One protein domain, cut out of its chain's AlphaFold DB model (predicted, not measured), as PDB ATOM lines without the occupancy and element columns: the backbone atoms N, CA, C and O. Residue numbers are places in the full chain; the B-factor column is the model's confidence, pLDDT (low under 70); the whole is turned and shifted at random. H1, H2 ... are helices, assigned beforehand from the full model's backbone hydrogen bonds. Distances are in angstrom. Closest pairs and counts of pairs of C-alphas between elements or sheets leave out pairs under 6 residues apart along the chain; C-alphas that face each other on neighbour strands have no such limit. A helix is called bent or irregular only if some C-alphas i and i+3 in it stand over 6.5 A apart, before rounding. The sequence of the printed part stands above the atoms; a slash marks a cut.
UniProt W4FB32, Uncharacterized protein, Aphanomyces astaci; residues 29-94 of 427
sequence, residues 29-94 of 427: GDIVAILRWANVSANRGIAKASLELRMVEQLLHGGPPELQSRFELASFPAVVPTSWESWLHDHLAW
ATOM      1  N   GLY A  29       3.286 -20.330  27.800       77.38
ATOM      2  CA  GLY A  29       3.502 -21.667  28.348       77.38
ATOM      3  C   GLY A  29       3.333 -21.692  29.865       77.38
ATOM      4  O   GLY A  29       2.570 -22.517  30.362       77.38
ATOM      5  N   ASP A  30       3.967 -20.740  30.551       74.00
ATOM      6  CA  ASP A  30       3.938 -20.610  32.012       74.00
ATOM      7  C   ASP A  30       2.501 -20.375  32.507       74.00
ATOM      8  O   ASP A  30       2.002 -21.101  33.362       74.00
ATOM      9  N   ILE A  31       1.776 -19.439  31.885       74.44
ATOM     10  CA  ILE A  31       0.389 -19.116  32.253       74.44
ATOM     11  C   ILE A  31      -0.547 -20.316  32.038       74.44
ATOM     12  O   ILE A  31      -1.415 -20.598  32.863       74.44
ATOM     13  N   VAL A  32      -0.384 -21.044  30.928       75.19
ATOM     14  CA  VAL A  32      -1.182 -22.251  30.658       75.19
ATOM     15  C   VAL A  32      -0.886 -23.343  31.680       75.19
ATOM     16  O   VAL A  32      -1.815 -24.031  32.098       75.19
ATOM     17  N   ALA A  33       0.378 -23.511  32.069       78.38
ATOM     18  CA  ALA A  33       0.771 -24.499  33.062       78.38
ATOM     19  C   ALA A  33       0.161 -24.173  34.436       78.38
ATOM     20  O   ALA A  33      -0.465 -25.050  35.027       78.38
ATOM     21  N   ILE A  34       0.246 -22.913  34.884       76.31
ATOM     22  CA  ILE A  34      -0.326 -22.447  36.159       76.31
ATOM     23  C   ILE A  34      -1.851 -22.625  36.180       76.31
ATOM     24  O   ILE A  34      -2.390 -23.200  37.121       76.31
ATOM     25  N   LEU A  35      -2.553 -22.198  35.122       73.50
ATOM     26  CA  LEU A  35      -4.012 -22.337  35.033       73.50
ATOM     27  C   LEU A  35      -4.452 -23.803  35.061       73.50
ATOM     28  O   LEU A  35      -5.363 -24.149  35.804       73.50
ATOM     29  N   ARG A  36      -3.797 -24.679  34.285       78.06
ATOM     30  CA  ARG A  36      -4.143 -26.109  34.252       78.06
ATOM     31  C   ARG A  36      -3.878 -26.796  35.582       78.06
ATOM     32  O   ARG A  36      -4.682 -27.620  35.999       78.06
ATOM     33  N   TRP A  37      -2.769 -26.454  36.226       81.50
ATOM     34  CA  TRP A  37      -2.432 -26.964  37.547       81.50
ATOM     35  C   TRP A  37      -3.465 -26.539  38.602       81.50
ATOM     36  O   TRP A  37      -3.876 -27.356  39.416       81.50
ATOM     37  N   ALA A  38      -3.998 -25.319  38.501       73.38
ATOM     38  CA  ALA A  38      -5.099 -24.822  39.327       73.38
ATOM     39  C   ALA A  38      -6.505 -25.281  38.864       73.38
ATOM     40  O   ALA A  38      -7.517 -24.676  39.220       73.38
ATOM     41  N   ASN A  39      -6.588 -26.336  38.045       73.19
ATOM     42  CA  ASN A  39      -7.831 -26.896  37.501       73.19
ATOM     43  C   ASN A  39      -8.684 -25.907  36.672       73.19
ATOM     44  O   ASN A  39      -9.898 -26.054  36.528       73.19
ATOM     45  N   VAL A  40      -8.049 -24.898  36.073       66.94
ATOM     46  CA  VAL A  40      -8.680 -23.934  35.167       66.94
ATOM     47  C   VAL A  40      -8.296 -24.234  33.721       66.94
ATOM     48  O   VAL A  40      -7.125 -24.322  33.345       66.94
ATOM     49  N   SER A  41      -9.302 -24.364  32.853       68.19
ATOM     50  CA  SER A  41      -9.065 -24.678  31.441       68.19
ATOM     51  C   SER A  41      -8.211 -23.603  30.748       68.19
ATOM     52  O   SER A  41      -8.563 -22.420  30.693       68.19
ATOM     53  N   ALA A  42      -7.094 -24.018  30.154       62.56
ATOM     54  CA  ALA A  42      -6.190 -23.139  29.418       62.56
ATOM     55  C   ALA A  42      -5.523 -23.883  28.257       62.56
ATOM     56  O   ALA A  42      -5.220 -25.070  28.357       62.56
ATOM     57  N   ASN A  43      -5.288 -23.194  27.140       64.31
ATOM     58  CA  ASN A  43      -4.683 -23.767  25.936       64.31
ATOM     59  C   ASN A  43      -3.675 -22.790  25.332       64.31
ATOM     60  O   ASN A  43      -3.932 -21.590  25.292       64.31
ATOM     61  N   ARG A  44      -2.572 -23.315  24.780       51.47
ATOM     62  CA  ARG A  44      -1.501 -22.509  24.159       51.47
ATOM     63  C   ARG A  44      -1.963 -21.683  22.948       51.47
ATOM     64  O   ARG A  44      -1.308 -20.712  22.598       51.47
ATOM     65  N   GLY A  45      -3.093 -22.039  22.331       53.12
ATOM     66  CA  GLY A  45      -3.709 -21.285  21.228       53.12
ATOM     67  C   GLY A  45      -4.574 -20.091  21.656       53.12
ATOM     68  O   GLY A  45      -5.167 -19.437  20.801       53.12
ATOM     69  N   ILE A  46      -4.701 -19.821  22.961       57.75
ATOM     70  CA  ILE A  46      -5.427 -18.660  23.492       57.75
ATOM     71  C   ILE A  46      -4.447 -17.486  23.626       57.75
ATOM     72  O   ILE A  46      -3.316 -17.663  24.070       57.75
ATOM     73  N   ALA A  47      -4.879 -16.281  23.243       67.00
ATOM     74  CA  ALA A  47      -4.055 -15.079  23.352       67.00
ATOM     75  C   ALA A  47      -3.614 -14.836  24.806       67.00
ATOM     76  O   ALA A  47      -4.430 -14.951  25.722       67.00
ATOM     77  N   LYS A  48      -2.348 -14.437  25.000       69.19
ATOM     78  CA  LYS A  48      -1.738 -14.204  26.321       69.19
ATOM     79  C   LYS A  48      -2.622 -13.344  27.235       69.19
ATOM     80  O   LYS A  48      -2.949 -13.781  28.327       69.19
ATOM     81  N   ALA A  49      -3.131 -12.219  26.731       68.75
ATOM     82  CA  ALA A  49      -4.012 -11.322  27.486       68.75
ATOM     83  C   ALA A  49      -5.323 -11.981  27.963       68.75
ATOM     84  O   ALA A  49      -5.852 -11.636  29.013       68.75
ATOM     85  N   SER A  50      -5.867 -12.938  27.205       66.88
ATOM     86  CA  SER A  50      -7.070 -13.679  27.606       66.88
ATOM     87  C   SER A  50      -6.768 -14.778  28.619       66.88
ATOM     88  O   SER A  50      -7.649 -15.150  29.388       66.88
ATOM     89  N   LEU A  51      -5.549 -15.316  28.610       65.56
ATOM     90  CA  LEU A  51      -5.085 -16.241  29.639       65.56
ATOM     91  C   LEU A  51      -4.782 -15.496  30.947       65.56
ATOM     92  O   LEU A  51      -5.205 -15.949  32.002       65.56
ATOM     93  N   GLU A  52      -4.157 -14.319  30.870       76.19
ATOM     94  CA  GLU A  52      -3.950 -13.421  32.016       76.19
ATOM     95  C   GLU A  52      -5.289 -13.019  32.644       76.19
ATOM     96  O   GLU A  52      -5.451 -13.137  33.852       76.19
ATOM     97  N   LEU A  53      -6.295 -12.661  31.836       71.75
ATOM     98  CA  LEU A  53      -7.636 -12.349  32.341       71.75
ATOM     99  C   LEU A  53      -8.270 -13.529  33.101       71.75
ATOM    100  O   LEU A  53      -8.878 -13.332  34.148       71.75
ATOM    101  N   ARG A  54      -8.091 -14.766  32.615       67.56
ATOM    102  CA  ARG A  54      -8.573 -15.964  33.322       67.56
ATOM    103  C   ARG A  54      -7.866 -16.178  34.651       67.56
ATOM    104  O   ARG A  54      -8.516 -16.632  35.583       67.56
ATOM    105  N   MET A  55      -6.578 -15.848  34.743       71.44
ATOM    106  CA  MET A  55      -5.882 -15.889  36.029       71.44
ATOM    107  C   MET A  55      -6.553 -14.947  37.030       71.44
ATOM    108  O   MET A  55      -6.827 -15.359  38.149       71.44
ATOM    109  N   VAL A  56      -6.922 -13.734  36.608       72.00
ATOM    110  CA  VAL A  56      -7.602 -12.765  37.487       72.00
ATOM    111  C   VAL A  56      -8.982 -13.243  37.927       72.00
ATOM    112  O   VAL A  56      -9.344 -13.119  39.090       72.00
ATOM    113  N   GLU A  57      -9.778 -13.750  36.987       69.94
ATOM    114  CA  GLU A  57     -11.204 -14.003  37.220       69.94
ATOM    115  C   GLU A  57     -11.493 -15.369  37.856       69.94
ATOM    116  O   GLU A  57     -12.522 -15.542  38.523       69.94
ATOM    117  N   GLN A  58     -10.628 -16.351  37.598       69.38
ATOM    118  CA  GLN A  58     -10.890 -17.764  37.885       69.38
ATOM    119  C   GLN A  58      -9.899 -18.374  38.873       69.38
ATOM    120  O   GLN A  58     -10.123 -19.507  39.290       69.38
ATOM    121  N   LEU A  59      -8.856 -17.642  39.279       72.25
ATOM    122  CA  LEU A  59      -7.967 -18.049  40.362       72.25
ATOM    123  C   LEU A  59      -8.248 -17.243  41.630       72.25
ATOM    124  O   LEU A  59      -8.561 -16.053  41.583       72.25
ATOM    125  N   LEU A  60      -8.127 -17.905  42.782       68.81
ATOM    126  CA  LEU A  60      -8.305 -17.267  44.082       68.81
ATOM    127  C   LEU A  60      -7.248 -16.157  44.248       68.81
ATOM    128  O   LEU A  60      -6.069 -16.387  43.999       68.81
ATOM    129  N   HIS A  61      -7.680 -14.946  44.611       71.62
ATOM    130  CA  HIS A  61      -6.835 -13.740  44.705       71.62
ATOM    131  C   HIS A  61      -6.099 -13.335  43.408       71.62
ATOM    132  O   HIS A  61      -5.174 -12.528  43.448       71.62
ATOM    133  N   GLY A  62      -6.530 -13.843  42.248       65.44
ATOM    134  CA  GLY A  62      -5.899 -13.566  40.953       65.44
ATOM    135  C   GLY A  62      -4.684 -14.446  40.632       65.44
ATOM    136  O   GLY A  62      -4.023 -14.224  39.616       65.44
ATOM    137  N   GLY A  63      -4.413 -15.452  41.468       76.62
ATOM    138  CA  GLY A  63      -3.353 -16.443  41.297       76.62
ATOM    139  C   GLY A  63      -2.629 -16.752  42.613       76.62
ATOM    140  O   GLY A  63      -2.960 -16.158  43.641       76.62
ATOM    141  N   PRO A  64      -1.673 -17.697  42.596       76.94
ATOM    142  CA  PRO A  64      -0.882 -18.018  43.779       76.94
ATOM    143  C   PRO A  64      -0.052 -16.822  44.305       76.94
ATOM    144  O   PRO A  64      -0.037 -15.738  43.716       76.94
ATOM    145  N   PRO A  65       0.647 -16.967  45.443       80.38
ATOM    146  CA  PRO A  65       1.588 -15.949  45.907       80.38
ATOM    147  C   PRO A  65       2.669 -15.642  44.854       80.38
ATOM    148  O   PRO A  65       3.114 -16.537  44.129       80.38
ATOM    149  N   GLU A  66       3.099 -14.381  44.748       70.88
ATOM    150  CA  GLU A  66       4.171 -13.997  43.818       70.88
ATOM    151  C   GLU A  66       5.490 -14.701  44.166       70.88
ATOM    152  O   GLU A  66       5.851 -14.848  45.335       70.88
ATOM    153  N   LEU A  67       6.214 -15.124  43.129       71.00
ATOM    154  CA  LEU A  67       7.578 -15.642  43.242       71.00
ATOM    155  C   LEU A  67       8.572 -14.490  43.102       71.00
ATOM    156  O   LEU A  67       8.259 -13.483  42.467       71.00
ATOM    157  N   GLN A  68       9.778 -14.630  43.653       69.88
ATOM    158  CA  GLN A  68      10.783 -13.565  43.555       69.88
ATOM    159  C   GLN A  68      11.349 -13.462  42.136       69.88
ATOM    160  O   GLN A  68      11.706 -12.375  41.679       69.88
ATOM    161  N   SER A  69      11.407 -14.585  41.414       68.69
ATOM    162  CA  SER A  69      11.872 -14.621  40.032       68.69
ATOM    163  C   SER A  69      11.177 -15.684  39.185       68.69
ATOM    164  O   SER A  69      10.780 -16.746  39.655       68.69
ATOM    165  N   ARG A  70      11.108 -15.438  37.870       70.25
ATOM    166  CA  ARG A  70      10.579 -16.396  36.887       70.25
ATOM    167  C   ARG A  70      11.371 -17.710  36.846       70.25
ATOM    168  O   ARG A  70      10.801 -18.733  36.480       70.25
ATOM    169  N   PHE A  71      12.659 -17.705  37.204       69.31
ATOM    170  CA  PHE A  71      13.494 -18.917  37.193       69.31
ATOM    171  C   PHE A  71      13.003 -20.000  38.162       69.31
ATOM    172  O   PHE A  71      13.235 -21.180  37.919       69.31
ATOM    173  N   GLU A  72      12.249 -19.620  39.193       64.75
ATOM    174  CA  GLU A  72      11.628 -20.556  40.136       64.75
ATOM    175  C   GLU A  72      10.528 -21.416  39.479       64.75
ATOM    176  O   GLU A  72      10.163 -22.460  40.012       64.75
ATOM    177  N   LEU A  73      10.049 -21.043  38.284       68.44
ATOM    178  CA  LEU A  73       9.093 -21.830  37.494       68.44
ATOM    179  C   LEU A  73       9.754 -22.866  36.573       68.44
ATOM    180  O   LEU A  73       9.045 -23.629  35.922       68.44
ATOM    181  N   ALA A  74      11.087 -22.916  36.480       71.06
ATOM    182  CA  ALA A  74      11.776 -23.814  35.546       71.06
ATOM    183  C   ALA A  74      11.527 -25.305  35.845       71.06
ATOM    184  O   ALA A  74      11.483 -26.119  34.924       71.06
ATOM    185  N   SER A  75      11.330 -25.643  37.122       69.19
ATOM    186  CA  SER A  75      11.064 -27.010  37.596       69.19
ATOM    187  C   SER A  75       9.568 -27.314  37.754       69.19
ATOM    188  O   SER A  75       9.197 -28.414  38.163       69.19
ATOM    189  N   PHE A  76       8.692 -26.360  37.434       69.50
ATOM    190  CA  PHE A  76       7.244 -26.527  37.514       69.50
ATOM    191  C   PHE A  76       6.724 -27.363  36.325       69.50
ATOM    192  O   PHE A  76       7.162 -27.143  35.192       69.50
ATOM    193  N   PRO A  77       5.768 -28.296  36.515       64.62
ATOM    194  CA  PRO A  77       5.004 -28.586  37.736       64.62
ATOM    195  C   PRO A  77       5.613 -29.669  38.643       64.62
ATOM    196  O   PRO A  77       4.959 -30.091  39.590       64.62
ATOM    197  N   ALA A  78       6.823 -30.158  38.354       70.88
ATOM    198  CA  ALA A  78       7.422 -31.277  39.084       70.88
ATOM    199  C   ALA A  78       7.864 -30.907  40.511       70.88
ATOM    200  O   ALA A  78       7.841 -31.758  41.394       70.88
ATOM    201  N   VAL A  79       8.249 -29.648  40.738       71.56
ATOM    202  CA  VAL A  79       8.563 -29.094  42.061       71.56
ATOM    203  C   VAL A  79       7.788 -27.789  42.229       71.56
ATOM    204  O   VAL A  79       7.885 -26.906  41.376       71.56
ATOM    205  N   VAL A  80       7.009 -27.680  43.308       75.00
ATOM    206  CA  VAL A  80       6.132 -26.533  43.587       75.00
ATOM    207  C   VAL A  80       6.496 -25.924  44.949       75.00
ATOM    208  O   VAL A  80       6.733 -26.670  45.896       75.00
ATOM    209  N   PRO A  81       6.563 -24.585  45.088       78.62
ATOM    210  CA  PRO A  81       6.784 -23.949  46.385       78.62
ATOM    211  C   PRO A  81       5.664 -24.265  47.382       78.62
ATOM    212  O   PRO A  81       4.486 -24.260  47.030       78.62
ATOM    213  N   THR A  82       6.004 -24.437  48.659       76.44
ATOM    214  CA  THR A  82       5.040 -24.801  49.717       76.44
ATOM    215  C   THR A  82       3.920 -23.762  49.877       76.44
ATOM    216  O   THR A  82       2.779 -24.097  50.187       76.44
ATOM    217  N   SER A  83       4.217 -22.488  49.601       75.06
ATOM    218  CA  SER A  83       3.230 -21.402  49.587       75.06
ATOM    219  C   SER A  83       2.193 -21.546  48.466       75.06
ATOM    220  O   SER A  83       1.037 -21.166  48.645       75.06
ATOM    221  N   TRP A  84       2.580 -22.116  47.322       80.25
ATOM    222  CA  TRP A  84       1.676 -22.410  46.211       80.25
ATOM    223  C   TRP A  84       0.826 -23.643  46.503       80.25
ATOM    224  O   TRP A  84      -0.360 -23.633  46.193       80.25
ATOM    225  N   GLU A  85       1.387 -24.673  47.138       80.06
ATOM    226  CA  GLU A  85       0.628 -25.860  47.559       80.06
ATOM    227  C   GLU A  85      -0.468 -25.507  48.573       80.06
ATOM    228  O   GLU A  85      -1.622 -25.898  48.390       80.06
ATOM    229  N   SER A  86      -0.131 -24.698  49.586       79.00
ATOM    230  CA  SER A  86      -1.111 -24.176  50.547       79.00
ATOM    231  C   SER A  86      -2.197 -23.364  49.841       79.00
ATOM    232  O   SER A  86      -3.384 -23.583  50.070       79.00
ATOM    233  N   TRP A  87      -1.807 -22.473  48.924       85.12
ATOM    234  CA  TRP A  87      -2.767 -21.690  48.151       85.12
ATOM    235  C   TRP A  87      -3.660 -22.561  47.258       85.12
ATOM    236  O   TRP A  87      -4.846 -22.272  47.131       85.12
ATOM    237  N   LEU A  88      -3.138 -23.629  46.641       82.19
ATOM    238  CA  LEU A  88      -3.935 -24.512  45.784       82.19
ATOM    239  C   LEU A  88      -5.015 -25.231  46.590       82.19
ATOM    240  O   LEU A  88      -6.135 -25.388  46.103       82.19
ATOM    241  N   HIS A  89      -4.697 -25.636  47.820       80.31
ATOM    242  CA  HIS A  89      -5.673 -26.226  48.727       80.31
ATOM    243  C   HIS A  89      -6.845 -25.263  48.984       80.31
ATOM    244  O   HIS A  89      -8.004 -25.621  48.750       80.31
ATOM    245  N   ASP A  90      -6.538 -24.012  49.339       73.19
ATOM    246  CA  ASP A  90      -7.537 -22.961  49.566       73.19
ATOM    247  C   ASP A  90      -8.306 -22.611  48.280       73.19
ATOM    248  O   ASP A  90      -9.523 -22.403  48.286       73.19
ATOM    249  N   HIS A  91      -7.611 -22.595  47.142       74.38
ATOM    250  CA  HIS A  91      -8.182 -22.303  45.835       74.38
ATOM    251  C   HIS A  91      -9.194 -23.364  45.383       74.38
ATOM    252  O   HIS A  91     -10.274 -23.016  44.902       74.38
ATOM    253  N   LEU A  92      -8.878 -24.650  45.549       80.44
ATOM    254  CA  LEU A  92      -9.782 -25.747  45.201       80.44
ATOM    255  C   LEU A  92     -10.998 -25.786  46.132       80.44
ATOM    256  O   LEU A  92     -12.111 -26.037  45.663       80.44
ATOM    257  N   ALA A  93     -10.818 -25.482  47.422       76.12
ATOM    258  CA  ALA A  93     -11.937 -25.296  48.341       76.12
ATOM    259  C   ALA A  93     -12.844 -24.146  47.866       76.12
ATOM    260  O   ALA A  93     -14.050 -24.335  47.709       76.12
ATOM    261  N   TRP A  94     -12.268 -22.992  47.517       78.12
ATOM    262  CA  TRP A  94     -13.000 -21.845  46.971       78.12
ATOM    263  C   TRP A  94     -13.749 -22.152  45.660       78.12
ATOM    264  O   TRP A  94     -14.887 -21.714  45.484       78.12
TER     265      TRP A  94
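Overview. This is residues 29 to 94 of the 427 residues of an uncharacterized protein of Aphanomyces astaci (UniProt W4FB32). Two helices, H1 and H2, lie side by side and run the same way; the longest helix, H4, lies apart from this pair on another side of the domain, and the four-residue H3 lies off to a further side. Residues 59 to 64, the first part of the link from H2 to H3, pass between the end of H2 and H4. The printed part has 66 residues with four named helices, in the order H1, H2, H3, H4, and no named strand; its class is all helix. It is compact, with a radius of gyration of the C-alphas of 11.3 A, and rounded, spanning 29 by 28 by 19 A.

Arrangement. H1, residues 29 to 37, and H2, residues 48 to 58, touch, with 6 pairs of C-alphas within 8 A. Their closest C-alphas are those of Ile 31 and Leu 51, 6.7 A apart, and their centres are 10.7 A apart. They run the same way at a shallow tilt of 24 degrees. H3, residues 70 to 73, is close to H1 but not clearly touching it: the closest C-alphas, those of Asp 30 and Leu 73, are 7.6 A apart. H2 and H3 are apart. H4, residues 82 to 94, is apart from H1, from H2 and from H3. In H1, H2 and H4 every O i to N i+4 pair is within hydrogen-bond range; H3 is too short for such a pair, and its one O i to N i+3 pair is within range.

Along the chain. H1 runs from Gly 29, with its C-alpha at (3.502, -21.667, 28.348), to Trp 37, 12.2 A from first to last C-alpha. H2 runs from Lys 48, with its C-alpha at (-1.738, -14.204, 26.321), to Gln 58, over 15.2 A. H3 runs from Arg 70 to Leu 73, over 5.7 A. H4 runs from Thr 82 to Trp 94, over 18.5 A, and its last C-alpha is at (-13.000, -21.845, 46.971). No helix is bent or irregular.

Size, cuts and confidence. The two C-alphas farthest apart are those of Gly 45 and Thr 82, 30.0 A, and the first and last printed C-alphas are 24.9 A apart. The printed part has no cut. The link from H2 to H3, with 11 residues, is long; the links from H1 to H2, with 10 residues, and from H3 to H4, with 8 residues, are short. The mean pLDDT of the printed part is 72.0, and 25 residues are under 70, among them residues 40 to 51, 71 to 73 and 75 to 77.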